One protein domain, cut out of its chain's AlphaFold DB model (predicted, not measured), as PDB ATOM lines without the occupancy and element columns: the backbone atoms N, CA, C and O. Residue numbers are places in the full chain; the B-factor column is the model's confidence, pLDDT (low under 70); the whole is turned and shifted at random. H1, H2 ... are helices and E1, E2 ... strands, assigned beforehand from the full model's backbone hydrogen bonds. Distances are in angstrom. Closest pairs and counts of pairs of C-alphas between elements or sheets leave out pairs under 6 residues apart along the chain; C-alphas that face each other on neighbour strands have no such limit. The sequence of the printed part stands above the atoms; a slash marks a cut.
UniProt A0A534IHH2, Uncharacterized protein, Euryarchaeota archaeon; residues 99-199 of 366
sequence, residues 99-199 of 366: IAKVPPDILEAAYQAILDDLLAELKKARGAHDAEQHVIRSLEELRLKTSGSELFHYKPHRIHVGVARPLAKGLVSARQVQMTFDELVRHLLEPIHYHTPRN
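What this domain is: This is residues 99 to 199 of the 366 residues of an uncharacterized protein of Euryarchaeota archaeon (UniProt A0A534IHH2). Two long helices, H1 and H2, open as a V from their tight link, with H4 side by side with H1 and crossing H2. On the side away from H4, the short hairpin of E1 and E2 packs into the V, E2 near H1 and E1 near H2, while the small helix H3 packs by the beginning of H1. The printed part has 101 residues, with four named helices and two named strands in the order H1, H2, E1, E2, H3, H4; the two strands are antiparallel and the class is mostly helix. The whole is compact, with a radius of gyration of the C-alphas of 13.1 A, and spans 38 by 27 by 22 A.

Where its parts are: H1, residues 104 to 126, is 32.3 A from first to last C-alpha and begins with C-alpha 104 at (136.924, 271.247, 293.660). H2, residues 128 to 145, is 26.1 A long, with C-alpha 128 at (152.848, 297.074, 292.275). The strands are E1, residues 152 to 155, 9.7 A, and E2, residues 158 to 161, 9.6 A. H3, residues 164 to 168, measures 6.0 A. H4, residues 174 to 189, is 22.1 A long and ends with C-alpha 189 at (149.192, 287.667, 280.317).

How they stand to each other: H1 is the hub, touching three helices. With its residues 119 to 123 alone it touches H2, the closest C-alphas being those of Lys 123 and Ala 131, 5.3 A, at a steep tilt of 48 degrees, opposite ways. H1 touches H4 at a shallow tilt of 10 degrees, the same way, closest at the C-alphas of Leu 118 and Leu 188, 7.1 A. H2 touches H4 with its residues 134 to 142 alone, at a steep tilt of 40 degrees, opposite ways; the closest C-alphas, of Ser 138 and His 187, are 6.1 A apart. The helix packing is only just mostly crossed, with 1 of these 3 pairs at a shallow tilt. In the hairpin of E1 and E2, N 153 and O 160 are 2.9 A apart and N 160 and O 153 2.7 A, within hydrogen-bond range. The closest C-alphas of H1 and E2, of Gln 112 and Val 161, are 5.8 A apart; those of H2 and E1, of Ile 136 and Tyr 154, 6.8 A. H3 touches H1 at the C-alphas of Pro 104 and Ala 164, 4.4 A, and is close to H4 but not clearly touching. H4 is apart from E2, and only just apart from E1, at 8.4 A. In H1, H3 and H4 every O i to N i+4 pair is within hydrogen-bond range; in H2, 13 of 14 are.

The domain as a whole: The two C-alphas farthest apart, of Gly 127 and Gly 170, are 38.4 A apart. The printed part has no cut and no long link. Its mean pLDDT is 85.2, and no printed residue is under 70.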
ATOM      1  N   ILE A  99     138.272 268.281 283.677       72.12
ATOM      2  CA  ILE A  99     138.202 269.187 284.831       72.12
ATOM      3  C   ILE A  99     137.023 268.818 285.742       72.12
ATOM      4  O   ILE A  99     137.103 269.010 286.951       72.12
ATOM      5  N   ALA A 100     135.957 268.215 285.205       72.00
ATOM      6  CA  ALA A 100     134.810 267.785 286.003       72.00
ATOM      7  C   ALA A 100     135.135 266.627 286.965       72.00
ATOM      8  O   ALA A 100     134.412 266.422 287.937       72.00
ATOM      9  N   LYS A 101     136.216 265.875 286.718       79.19
ATOM     10  CA  LYS A 101     136.653 264.755 287.570       79.19
ATOM     11  C   LYS A 101     137.623 265.174 288.671       79.19
ATOM     12  O   LYS A 101     137.933 264.365 289.545       79.19
ATOM     13  N   VAL A 102     138.129 266.404 288.632       79.75
ATOM     14  CA  VAL A 102     139.089 266.895 289.622       79.75
ATOM     15  C   VAL A 102     138.328 267.419 290.843       79.75
ATOM     16  O   VAL A 102     137.380 268.191 290.681       79.75
ATOM     17  N   PRO A 103     138.725 267.044 292.073       80.56
ATOM     18  CA  PRO A 103     138.114 267.583 293.280       80.56
ATOM     19  C   PRO A 103     138.138 269.124 293.305       80.56
ATOM     20  O   PRO A 103     139.184 269.717 293.015       80.56
ATOM     21  N   PRO A 104     137.031 269.787 293.689       85.62
ATOM     22  CA  PRO A 104     136.924 271.247 293.660       85.62
ATOM     23  C   PRO A 104     138.006 271.993 294.452       85.62
ATOM     24  O   PRO A 104     138.468 273.041 294.009       85.62
ATOM     25  N   ASP A 105     138.448 271.440 295.585       84.62
ATOM     26  CA  ASP A 105     139.500 272.037 296.419       84.62
ATOM     27  C   ASP A 105     140.863 272.055 295.706       84.62
ATOM     28  O   ASP A 105     141.616 273.025 295.792       84.62
ATOM     29  N   ILE A 106     141.166 270.996 294.944       83.00
ATOM     30  CA  ILE A 106     142.399 270.892 294.152       83.00
ATOM     31  C   ILE A 106     142.359 271.881 292.987       83.00
ATOM     32  O   ILE A 106     143.366 272.527 292.699       83.00
ATOM     33  N   LEU A 107     141.199 272.025 292.337       86.75
ATOM     34  CA  LEU A 107     141.005 273.015 291.276       86.75
ATOM     35  C   LEU A 107     141.199 274.439 291.799       86.75
ATOM     36  O   LEU A 107     141.953 275.202 291.199       86.75
ATOM     37  N   GLU A 108     140.583 274.785 292.933       89.69
ATOM     38  CA  GLU A 108     140.762 276.097 293.566       89.69
ATOM     39  C   GLU A 108     142.236 276.375 293.869       89.69
ATOM     40  O   GLU A 108     142.755 277.427 293.490       89.69
ATOM     41  N   ALA A 109     142.935 275.412 294.477       86.50
ATOM     42  CA  ALA A 109     144.353 275.543 294.791       86.50
ATOM     43  C   ALA A 109     145.228 275.703 293.533       86.50
ATOM     44  O   ALA A 109     146.169 276.501 293.535       86.50
ATOM     45  N   ALA A 110     144.923 274.973 292.456       86.81
ATOM     46  CA  ALA A 110     145.651 275.064 291.194       86.81
ATOM     47  C   ALA A 110     145.440 276.426 290.512       86.81
ATOM     48  O   ALA A 110     146.418 277.069 290.127       86.81
ATOM     49  N   TYR A 111     144.194 276.908 290.421       90.31
ATOM     50  CA  TYR A 111     143.897 278.243 289.894       90.31
ATOM     51  C   TYR A 111     144.574 279.337 290.716       90.31
ATOM     52  O   TYR A 111     145.189 280.245 290.159       90.31
ATOM     53  N   GLN A 112     144.502 279.232 292.043       92.62
ATOM     54  CA  GLN A 112     145.111 280.187 292.957       92.62
ATOM     55  C   GLN A 112     146.629 280.266 292.757       92.62
ATOM     56  O   GLN A 112     147.173 281.362 292.661       92.62
ATOM     57  N   ALA A 113     147.304 279.119 292.632       89.19
ATOM     58  CA  ALA A 113     148.748 279.068 292.419       89.19
ATOM     59  C   ALA A 113     149.179 279.716 291.093       89.19
ATOM     60  O   ALA A 113     150.203 280.397 291.056       89.19
ATOM     61  N   ILE A 114     148.407 279.532 290.017       88.69
ATOM     62  CA  ILE A 114     148.693 280.167 288.722       88.69
ATOM     63  C   ILE A 114     148.469 281.677 288.791       88.69
ATOM     64  O   ILE A 114     149.298 282.441 288.305       88.69
ATOM     65  N   LEU A 115     147.371 282.126 289.401       90.38
ATOM     66  CA  LEU A 115     147.077 283.556 289.512       90.38
ATOM     67  C   LEU A 115     148.063 284.279 290.432       90.38
ATOM     68  O   LEU A 115     148.419 285.418 290.146       90.38
ATOM     69  N   ASP A 116     148.535 283.628 291.496       90.69
ATOM     70  CA  ASP A 116     149.581 284.178 292.364       90.69
ATOM     71  C   ASP A 116     150.908 284.349 291.607       90.69
ATOM     72  O   ASP A 116     151.569 285.378 291.744       90.69
ATOM     73  N   ASP A 117     151.274 283.363 290.782       89.62
ATOM     74  CA  ASP A 117     152.464 283.395 289.924       89.62
ATOM     75  C   ASP A 117     152.369 284.517 288.879       89.62
ATOM     76  O   ASP A 117     153.261 285.359 288.782       89.62
ATOM     77  N   LEU A 118     151.232 284.605 288.180       89.12
ATOM     78  CA  LEU A 118     150.958 285.672 287.220       89.12
ATOM     79  C   LEU A 118     150.990 287.048 287.872       89.12
ATOM     80  O   LEU A 118     151.603 287.962 287.335       89.12
ATOM     81  N   LEU A 119     150.364 287.207 289.038       89.62
ATOM     82  CA  LEU A 119     150.345 288.476 289.755       89.62
ATOM     83  C   LEU A 119     151.748 288.894 290.203       89.62
ATOM     84  O   LEU A 119     152.076 290.080 290.156       89.62
ATOM     85  N   ALA A 120     152.576 287.945 290.646       89.12
ATOM     86  CA  ALA A 120     153.959 288.217 291.013       89.12
ATOM     87  C   ALA A 120     154.767 288.716 289.807       89.12
ATOM     88  O   ALA A 120     155.475 289.717 289.927       89.12
ATOM     89  N   GLU A 121     154.617 288.082 288.645       88.31
ATOM     90  CA  GLU A 121     155.264 288.534 287.410       88.31
ATOM     91  C   GLU A 121     154.711 289.872 286.909       88.31
ATOM     92  O   GLU A 121     155.472 290.750 286.507       88.31
ATOM     93  N   LEU A 122     153.402 290.106 287.030       87.75
ATOM     94  CA  LEU A 122     152.775 291.365 286.623       87.75
ATOM     95  C   LEU A 122     153.294 292.535 287.463       87.75
ATOM     96  O   LEU A 122     153.616 293.598 286.930       87.75
ATOM     97  N   LYS A 123     153.462 292.310 288.771       90.38
ATOM     98  CA  LYS A 123     154.082 293.274 289.692       90.38
ATOM     99  C   LYS A 123     155.550 293.539 289.356       90.38
ATOM    100  O   LYS A 123     155.990 294.673 289.524       90.38
ATOM    101  N   LYS A 124     156.306 292.543 288.880       89.12
ATOM    102  CA  LYS A 124     157.695 292.742 288.425       89.12
ATOM    103  C   LYS A 124     157.760 293.543 287.125       89.12
ATOM    104  O   LYS A 124     158.610 294.417 287.003       89.12
ATOM    105  N   ALA A 125     156.863 293.266 286.180       86.62
ATOM    106  CA  ALA A 125     156.866 293.895 284.863       86.62
ATOM    107  C   ALA A 125     156.367 295.351 284.878       86.62
ATOM    108  O   ALA A 125     156.911 296.188 284.162       86.62
ATOM    109  N   ARG A 126     155.335 295.663 285.676       84.81
ATOM    110  CA  ARG A 126     154.670 296.984 285.687       84.81
ATOM    111  C   ARG A 126     154.794 297.759 286.998       84.81
ATOM    112  O   ARG A 126     154.418 298.923 287.056       84.81
ATOM    113  N   GLY A 127     155.319 297.144 288.051       87.62
ATOM    114  CA  GLY A 127     155.268 297.703 289.399       87.62
ATOM    115  C   GLY A 127     153.955 297.377 290.111       87.62
ATOM    116  O   GLY A 127     152.962 296.979 289.502       87.62
ATOM    117  N   ALA A 128     153.960 297.518 291.439       87.44
ATOM    118  CA  ALA A 128     152.848 297.074 292.275       87.44
ATOM    119  C   ALA A 128     151.534 297.776 291.907       87.44
ATOM    120  O   ALA A 128     150.576 297.096 291.578       87.44
ATOM    121  N   HIS A 129     151.501 299.110 291.899       88.06
ATOM    122  CA  HIS A 129     150.266 299.877 291.703       88.06
ATOM    123  C   HIS A 129     149.594 299.624 290.344       88.06
ATOM    124  O   HIS A 129     148.397 299.341 290.284       88.06
ATOM    125  N   ASP A 130     150.370 299.660 289.261       87.25
ATOM    126  CA  ASP A 130     149.854 299.454 287.906       87.25
ATOM    127  C   ASP A 130     149.387 298.012 287.693       87.25
ATOM    128  O   ASP A 130     148.417 297.767 286.971       87.25
ATOM    129  N   ALA A 131     150.028 297.053 288.368       87.56
ATOM    130  CA  ALA A 131     149.579 295.673 288.366       87.56
ATOM    131  C   ALA A 131     148.213 295.505 289.040       87.56
ATOM    132  O   ALA A 131     147.348 294.810 288.510       87.56
ATOM    133  N   GLU A 132     147.987 296.171 290.175       89.12
ATOM    134  CA  GLU A 132     146.687 296.139 290.854       89.12
ATOM    135  C   GLU A 132     145.588 296.752 289.988       89.12
ATOM    136  O   GLU A 132     144.521 296.156 289.841       89.12
ATOM    137  N   GLN A 133     145.855 297.902 289.359       90.19
ATOM    138  CA  GLN A 133     144.889 298.523 288.453       90.19
ATOM    139  C   GLN A 133     144.557 297.622 287.259       90.19
ATOM    140  O   GLN A 133     143.388 297.506 286.890       90.19
ATOM    141  N   HIS A 134     145.559 296.965 286.667       89.31
ATOM    142  CA  HIS A 134     145.351 296.050 285.540       89.31
ATOM    143  C   HIS A 134     144.484 294.850 285.928       89.31
ATOM    144  O   HIS A 134     143.573 294.474 285.192       89.31
ATOM    145  N   VAL A 135     144.726 294.276 287.107       90.06
ATOM    146  CA  VAL A 135     143.947 293.149 287.638       90.06
ATOM    147  C   VAL A 135     142.497 293.550 287.896       90.06
ATOM    148  O   VAL A 135     141.590 292.818 287.507       90.06
ATOM    149  N   ILE A 136     142.268 294.712 288.515       90.19
ATOM    150  CA  ILE A 136     140.914 295.214 288.784       90.19
ATOM    151  C   ILE A 136     140.156 295.420 287.469       90.19
ATOM    152  O   ILE A 136     139.054 294.893 287.326       90.19
ATOM    153  N   ARG A 137     140.769 296.087 286.481       90.19
ATOM    154  CA  ARG A 137     140.156 296.286 285.156       90.19
ATOM    155  C   ARG A 137     139.856 294.962 284.457       90.19
ATOM    156  O   ARG A 137     138.753 294.779 283.959       90.19
ATOM    157  N   SER A 138     140.792 294.012 284.485       90.31
ATOM    158  CA  SER A 138     140.594 292.685 283.884       90.31
ATOM    159  C   SER A 138     139.404 291.948 284.513       90.31
ATOM    160  O   SER A 138     138.592 291.352 283.808       90.31
ATOM    161  N   LEU A 139     139.255 292.016 285.841       88.25
ATOM    162  CA  LEU A 139     138.119 291.419 286.555       88.25
ATOM    163  C   LEU A 139     136.792 292.136 286.262       88.25
ATOM    164  O   LEU A 139     135.750 291.484 286.191       88.25
ATOM    165  N   GLU A 140     136.807 293.456 286.084       88.56
ATOM    166  CA  GLU A 140     135.630 294.229 285.674       88.56
ATOM    167  C   GLU A 140     135.189 293.886 284.247       88.56
ATOM    168  O   GLU A 140     133.999 293.690 284.002       88.56
ATOM    169  N   GLU A 141     136.132 293.722 283.320       87.12
ATOM    170  CA  GLU A 141     135.833 293.282 281.955       87.12
ATOM    171  C   GLU A 141     135.241 291.869 281.921       87.12
ATOM    172  O   GLU A 141     134.279 291.613 281.195       87.12
ATOM    173  N   LEU A 142     135.768 290.953 282.738       86.31
ATOM    174  CA  LEU A 142     135.244 289.590 282.855       86.31
ATOM    175  C   LEU A 142     133.853 289.540 283.465       86.31
ATOM    176  O   LEU A 142     133.056 288.697 283.053       86.31
ATOM    177  N   ARG A 143     133.544 290.439 284.406       85.31
ATOM    178  CA  ARG A 143     132.203 290.560 284.998       85.31
ATOM    179  C   ARG A 143     131.118 290.845 283.977       85.31
ATOM    180  O   ARG A 143     129.981 290.426 284.163       85.31
ATOM    181  N   LEU A 144     131.469 291.528 282.895       80.75
ATOM    182  CA  LEU A 144     130.544 291.821 281.807       80.75
ATOM    183  C   LEU A 144     130.415 290.655 280.813       80.75
ATOM    184  O   LEU A 144     129.430 290.597 280.082       80.75
ATOM    185  N   LYS A 145     131.388 289.734 280.776       80.56
ATOM    186  CA  LYS A 145     131.488 288.663 279.766       80.56
ATOM    187  C   LYS A 145     131.106 287.279 280.286       80.56
ATOM    188  O   LYS A 145     130.557 286.477 279.536       80.56
ATOM    189  N   THR A 146     131.384 286.983 281.554       79.44
ATOM    190  CA  THR A 146     131.308 285.623 282.102       79.44
ATOM    191  C   THR A 146     130.556 285.593 283.425       79.44
ATOM    192  O   THR A 146     130.868 286.323 284.359       79.44
ATOM    193  N   SER A 147     129.585 284.687 283.563       74.12
ATOM    194  CA  SER A 147     128.836 284.549 284.825       74.12
ATOM    195  C   SER A 147     129.661 283.902 285.952       74.12
ATOM    196  O   SER A 147     129.221 283.881 287.094       74.12
ATOM    197  N   GLY A 148     130.850 283.364 285.649       76.44
ATOM    198  CA  GLY A 148     131.776 282.795 286.636       76.44
ATOM    199  C   GLY A 148     132.719 283.822 287.270       76.44
ATOM    200  O   GLY A 148     133.462 283.477 288.187       76.44
ATOM    201  N   SER A 149     132.707 285.080 286.812       79.81
ATOM    202  CA  SER A 149     133.640 286.123 287.261       79.81
ATOM    203  C   SER A 149     133.529 286.427 288.753       79.81
ATOM    204  O   SER A 149     134.490 286.849 289.383       79.81
ATOM    205  N   GLU A 150     132.345 286.213 289.333       83.00
ATOM    206  CA  GLU A 150     132.099 286.427 290.759       83.00
ATOM    207  C   GLU A 150     132.850 285.435 291.648       83.00
ATOM    208  O   GLU A 150     132.890 285.618 292.853       83.00
ATOM    209  N   LEU A 151     133.463 284.397 291.084       87.25
ATOM    210  CA  LEU A 151     134.279 283.446 291.835       87.25
ATOM    211  C   LEU A 151     135.727 283.918 292.006       87.25
ATOM    212  O   LEU A 151     136.479 283.319 292.776       87.25
ATOM    213  N   PHE A 152     136.113 284.984 291.302       89.50
ATOM    214  CA  PHE A 152     137.448 285.563 291.321       89.50
ATOM    215  C   PHE A 152     137.362 286.984 291.877       89.50
ATOM    216  O   PHE A 152     136.739 287.874 291.298       89.50
ATOM    217  N   HIS A 153     137.982 287.217 293.030       88.38
ATOM    218  CA  HIS A 153     137.915 288.507 293.710       88.38
ATOM    219  C   HIS A 153     139.296 289.055 293.990       88.38
ATOM    220  O   HIS A 153     140.121 288.383 294.599       88.38
ATOM    221  N   TYR A 154     139.523 290.317 293.659       87.50
ATOM    222  CA  TYR A 154     140.712 290.997 294.140       87.50
ATOM    223  C   TYR A 154     140.524 291.416 295.605       87.50
ATOM    224  O   TYR A 154     139.606 292.167 295.934       87.50
ATOM    225  N   LYS A 155     141.386 290.918 296.494       84.06
ATOM    226  CA  LYS A 155     141.608 291.493 297.830       84.06
ATOM    227  C   LYS A 155     142.983 292.167 297.834       84.06
ATOM    228  O   LYS A 155     143.761 291.920 296.914       84.06
ATOM    229  N   PRO A 156     143.306 293.015 298.831       77.12
ATOM    230  CA  PRO A 156     144.571 293.737 298.843       77.12
ATOM    231  C   PRO A 156     145.747 292.801 298.551       77.12
ATOM    232  O   PRO A 156     145.975 291.826 299.266       77.12
ATOM    233  N   HIS A 157     146.446 293.097 297.456       79.12
ATOM    234  CA  HIS A 157     147.637 292.408 296.971       79.12
ATOM    235  C   HIS A 157     147.468 290.977 296.434       79.12
ATOM    236  O   HIS A 157     148.498 290.387 296.084       79.12
ATOM    237  N   ARG A 158     146.248 290.421 296.315       87.12
ATOM    238  CA  ARG A 158     146.025 289.040 295.842       87.12
ATOM    239  C   ARG A 158     144.660 288.825 295.176       87.12
ATOM    240  O   ARG A 158     143.633 289.284 295.668       87.12
ATOM    241  N   ILE A 159     144.636 288.033 294.103       88.19
ATOM    242  CA  ILE A 159     143.390 287.507 293.528       88.19
ATOM    243  C   ILE A 159     142.986 286.273 294.335       88.19
ATOM    244  O   ILE A 159     143.737 285.312 294.388       88.19
ATOM    245  N   HIS A 160     141.823 286.291 294.970       89.94
ATOM    246  CA  HIS A 160     141.237 285.139 295.641       89.94
ATOM    247  C   HIS A 160     140.341 284.358 294.692       89.94
ATOM    248  O   HIS A 160     139.424 284.924 294.095       89.94
ATOM    249  N   VAL A 161     140.574 283.052 294.638       89.50
ATOM    250  CA  VAL A 161     139.721 282.083 293.956       89.50
ATOM    251  C   VAL A 161     138.785 281.447 294.984       89.50
ATOM    252  O   VAL A 161     139.253 280.942 295.996       89.50
ATOM    253  N   GLY A 162     137.471 281.501 294.757       88.25
ATOM    254  CA  GLY A 162     136.445 280.939 295.647       88.25
ATOM    255  C   GLY A 162     135.549 279.920 294.944       88.25
ATOM    256  O   GLY A 162     134.323 280.015 295.026       88.25
ATOM    257  N   VAL A 163     136.147 278.986 294.205       88.25
ATOM    258  CA  VAL A 163     135.436 278.074 293.292       88.25
ATOM    259  C   VAL A 163     135.036 276.751 293.948       88.25
ATOM    260  O   VAL A 163     134.060 276.141 293.520       88.25
ATOM    261  N   ALA A 164     135.718 276.314 295.007       85.00
ATOM    262  CA  ALA A 164     135.543 274.990 295.591       85.00
ATOM    263  C   ALA A 164     134.137 274.788 296.165       85.00
ATOM    264  O   ALA A 164     133.461 273.811 295.844       85.00
ATOM    265  N   ARG A 165     133.646 275.747 296.965       85.19
ATOM    266  CA  ARG A 165     132.304 275.656 297.575       85.19
ATOM    267  C   ARG A 165     131.174 275.703 296.538       85.19
ATOM    268  O   ARG A 165     130.269 274.877 296.652       85.19
ATOM    269  N   PRO A 166     131.164 276.631 295.560       84.69
ATOM    270  CA  PRO A 166     130.121 276.658 294.535       84.69
ATOM    271  C   PRO A 166     130.133 275.427 293.626       84.69
ATOM    272  O   PRO A 166     129.061 274.919 293.304       84.69
ATOM    273  N   LEU A 167     131.316 274.902 293.283       85.00
ATOM    274  CA  LEU A 167     131.454 273.663 292.511       85.00
ATOM    275  C   LEU A 167     130.964 272.440 293.294       85.00
ATOM    276  O   LEU A 167     130.175 271.661 292.769       85.00
ATOM    277  N   ALA A 168     131.357 272.295 294.564       83.44
ATOM    278  CA  ALA A 168     130.924 271.180 295.411       83.44
ATOM    279  C   ALA A 168     129.401 271.155 295.634       83.44
ATOM    280  O   ALA A 168     128.812 270.090 295.789       83.44
ATOM    281  N   LYS A 169     128.755 272.329 295.629       85.69
ATOM    282  CA  LYS A 169     127.294 272.470 295.733       85.69
ATOM    283  C   LYS A 169     126.563 272.376 294.389       85.69
ATOM    284  O   LYS A 169     125.345 272.518 294.370       85.69
ATOM    285  N   GLY A 170     127.279 272.198 293.276       80.81
ATOM    286  CA  GLY A 170     126.695 272.165 291.933       80.81
ATOM    287  C   GLY A 170     126.065 273.490 291.485       80.81
ATOM    288  O   GLY A 170     125.258 273.497 290.561       80.81
ATOM    289  N   LEU A 171     126.410 274.611 292.131       83.25
ATOM    290  CA  LEU A 171     125.877 275.938 291.795       83.25
ATOM    291  C   LEU A 171     126.470 276.483 290.493       83.25
ATOM    292  O   LEU A 171     125.854 277.316 289.834       83.25
ATOM    293  N   VAL A 172     127.675 276.033 290.141       83.69
ATOM    294  CA  VAL A 172     128.397 276.428 288.929       83.69
ATOM    295  C   VAL A 172     129.021 275.181 288.308       83.69
ATOM    296  O   VAL A 172     129.404 274.254 289.018       83.69
ATOM    297  N   SER A 173     129.128 275.144 286.980       85.62
ATOM    298  CA  SER A 173     129.810 274.057 286.270       85.62
ATOM    299  C   SER A 173     131.327 274.260 286.259       85.62
ATOM    300  O   SER A 173     131.803 275.356 285.966       85.62
ATOM    301  N   ALA A 174     132.098 273.189 286.471       84.06
ATOM    302  CA  ALA A 174     133.564 273.205 286.379       84.06
ATOM    303  C   ALA A 174     134.070 273.760 285.038       84.06
ATOM    304  O   ALA A 174     135.037 274.516 284.994       84.06
ATOM    305  N   ARG A 175     133.361 273.468 283.942       85.25
ATOM    306  CA  ARG A 175     133.693 273.989 282.609       85.25
ATOM    307  C   ARG A 175     133.500 275.502 282.509       85.25
ATOM    308  O   ARG A 175     134.304 276.181 281.884       85.25
ATOM    309  N   GLN A 176     132.448 276.025 283.131       85.31
ATOM    310  CA  GLN A 176     132.162 277.460 283.152       85.31
ATOM    311  C   GLN A 176     133.206 278.224 283.977       85.31
ATOM    312  O   GLN A 176     133.648 279.303 283.577       85.31
ATOM    313  N   VAL A 177     133.634 277.640 285.100       87.56
ATOM    314  CA  VAL A 177     134.739 278.171 285.907       87.56
ATOM    315  C   VAL A 177     136.039 278.179 285.106       87.56
ATOM    316  O   VAL A 177     136.700 279.212 285.065       87.56
ATOM    317  N   GLN A 178     136.366 277.082 284.413       87.38
ATOM    318  CA  GLN A 178     137.562 277.014 283.574       87.38
ATOM    319  C   GLN A 178     137.553 278.076 282.474       87.38
ATOM    320  O   GLN A 178     138.543 278.773 282.318       87.38
ATOM    321  N   MET A 179     136.447 278.236 281.743       87.25
ATOM    322  CA  MET A 179     136.366 279.254 280.687       87.25
ATOM    323  C   MET A 179     136.625 280.658 281.237       87.25
ATOM    324  O   MET A 179     137.372 281.429 280.646       87.25
ATOM    325  N   THR A 180     136.052 280.968 282.403       88.38
ATOM    326  CA  THR A 180     136.279 282.255 283.071       88.38
ATOM    327  C   THR A 180     137.740 282.420 283.497       88.38
ATOM    328  O   THR A 180     138.321 283.493 283.346       88.38
ATOM    329  N   PHE A 181     138.343 281.355 284.024       89.75
ATOM    330  CA  PHE A 181     139.751 281.333 284.399       89.75
ATOM    331  C   PHE A 181     140.671 281.532 283.187       89.75
ATOM    332  O   PHE A 181     141.584 282.350 283.257       89.75
ATOM    333  N   ASP A 182     140.416 280.848 282.072       88.50
ATOM    334  CA  ASP A 182     141.218 280.952 280.849       88.50
ATOM    335  C   ASP A 182     141.159 282.371 280.265       88.50
ATOM    336  O   ASP A 182     142.184 282.926 279.860       88.50
ATOM    337  N   GLU A 183     139.978 282.998 280.270       88.12
ATOM    338  CA  GLU A 183     139.829 284.397 279.864       88.12
ATOM    339  C   GLU A 183     140.572 285.352 280.810       88.12
ATOM    340  O   GLU A 183     141.252 286.268 280.344       88.12
ATOM    341  N   LEU A 184     140.516 285.118 282.126       89.00
ATOM    342  CA  LEU A 184     141.279 285.897 283.102       89.00
ATOM    343  C   LEU A 184     142.781 285.774 282.884       89.00
ATOM    344  O   LEU A 184     143.472 286.786 282.818       89.00
ATOM    345  N   VAL A 185     143.290 284.555 282.726       88.56
ATOM    346  CA  VAL A 185     144.708 284.315 282.445       88.56
ATOM    347  C   VAL A 185     145.126 285.028 281.163       88.56
ATOM    348  O   VAL A 185     146.170 285.676 281.147       88.56
ATOM    349  N   ARG A 186     144.300 284.989 280.112       88.31
ATOM    350  CA  ARG A 186     144.575 285.688 278.853       88.31
ATOM    351  C   ARG A 186     144.711 287.203 279.042       88.31
ATOM    352  O   ARG A 186     145.667 287.782 278.532       88.31
ATOM    353  N   HIS A 187     143.802 287.830 279.788       87.25
ATOM    354  CA  HIS A 187     143.855 289.267 280.087       87.25
ATOM    355  C   HIS A 187     145.045 289.649 280.987       87.25
ATOM    356  O   HIS A 187     145.651 290.711 280.822       87.25
ATOM    357  N   LEU A 188     145.424 288.780 281.927       86.75
ATOM    358  CA  LEU A 188     146.571 289.011 282.811       86.75
ATOM    359  C   LEU A 188     147.922 288.784 282.118       86.75
ATOM    360  O   LEU A 188     148.906 289.417 282.492       86.75
ATOM    361  N   LEU A 189     147.983 287.916 281.107       87.00
ATOM    362  CA  LEU A 189     149.192 287.667 280.317       87.00
ATOM    363  C   LEU A 189     149.464 288.726 279.250       87.00
ATOM    364  O   LEU A 189     150.602 288.847 278.805       87.00
ATOM    365  N   GLU A 190     148.455 289.491 278.836       85.31
ATOM    366  CA  GLU A 190     148.599 290.534 277.817       85.31
ATOM    367  C   GLU A 190     149.774 291.499 278.086       85.31
ATOM    368  O   GLU A 190     150.540 291.747 277.167       85.31
ATOM    369  N   PRO A 191     150.023 291.998 279.311       81.94
ATOM    370  CA  PRO A 191     151.203 292.821 279.588       81.94
ATOM    371  C   PRO A 191     152.524 292.046 279.779       81.94
ATOM    372  O   PRO A 191     153.565 292.686 279.921       81.94
ATOM    373  N   ILE A 192     152.516 290.707 279.809       81.69
ATOM    374  CA  ILE A 192     153.675 289.856 280.142       81.69
ATOM    375  C   ILE A 192     153.900 288.791 279.057       81.69
ATOM    376  O   ILE A 192     153.880 287.589 279.309       81.69
ATOM    377  N   HIS A 193     154.152 289.233 277.826       71.00
ATOM    378  CA  HIS A 193     154.233 288.361 276.645       71.00
ATOM    379  C   HIS A 193     155.283 287.233 276.699       71.00
ATOM    380  O   HIS A 193     155.195 286.294 275.912       71.00
ATOM    381  N   TYR A 194     156.271 287.306 277.597       75.62
ATOM    382  CA  TYR A 194     157.331 286.295 277.730       75.62
ATOM    383  C   TYR A 194     157.087 285.288 278.858       75.62
ATOM    384  O   TYR A 194     157.841 284.323 278.982       75.62
ATOM    385  N   HIS A 195     156.067 285.498 279.698       76.44
ATOM    386  CA  HIS A 195     155.791 284.588 280.804       76.44
ATOM    387  C   HIS A 195     154.889 283.451 280.350       76.44
ATOM    388  O   HIS A 195     153.800 283.670 279.824       76.44
ATOM    389  N   THR A 196     155.335 282.223 280.595       74.31
ATOM    390  CA  THR A 196     154.490 281.040 280.433       74.31
ATOM    391  C   THR A 196     153.970 280.665 281.819       74.31
ATOM    392  O   THR A 196     154.787 280.340 282.685       74.31
ATOM    393  N   PRO A 197     152.647 280.713 282.068       74.81
ATOM    394  CA  PRO A 197     152.097 280.332 283.359       74.81
ATOM    395  C   PRO A 197     152.497 278.904 283.720       74.81
ATOM    396  O   PRO A 197     152.680 278.048 282.849       74.81
ATOM    397  N   ARG A 198     152.563 278.622 285.022       77.81
ATOM    398  CA  ARG A 198     152.773 277.256 285.513       77.81
ATOM    399  C   ARG A 198     151.758 276.295 284.895       77.81
ATOM    400  O   ARG A 198     150.567 276.593 284.819       77.81
ATOM    401  N   ASN A 199     152.230 275.112 284.507       74.38
ATOM    402  CA  ASN A 199     151.384 274.099 283.890       74.38
ATOM    403  C   ASN A 199     150.278 273.644 284.859       74.38
ATOM    404  O   ASN A 199     150.543 273.034 285.900       74.38
TER     405      ASN A 199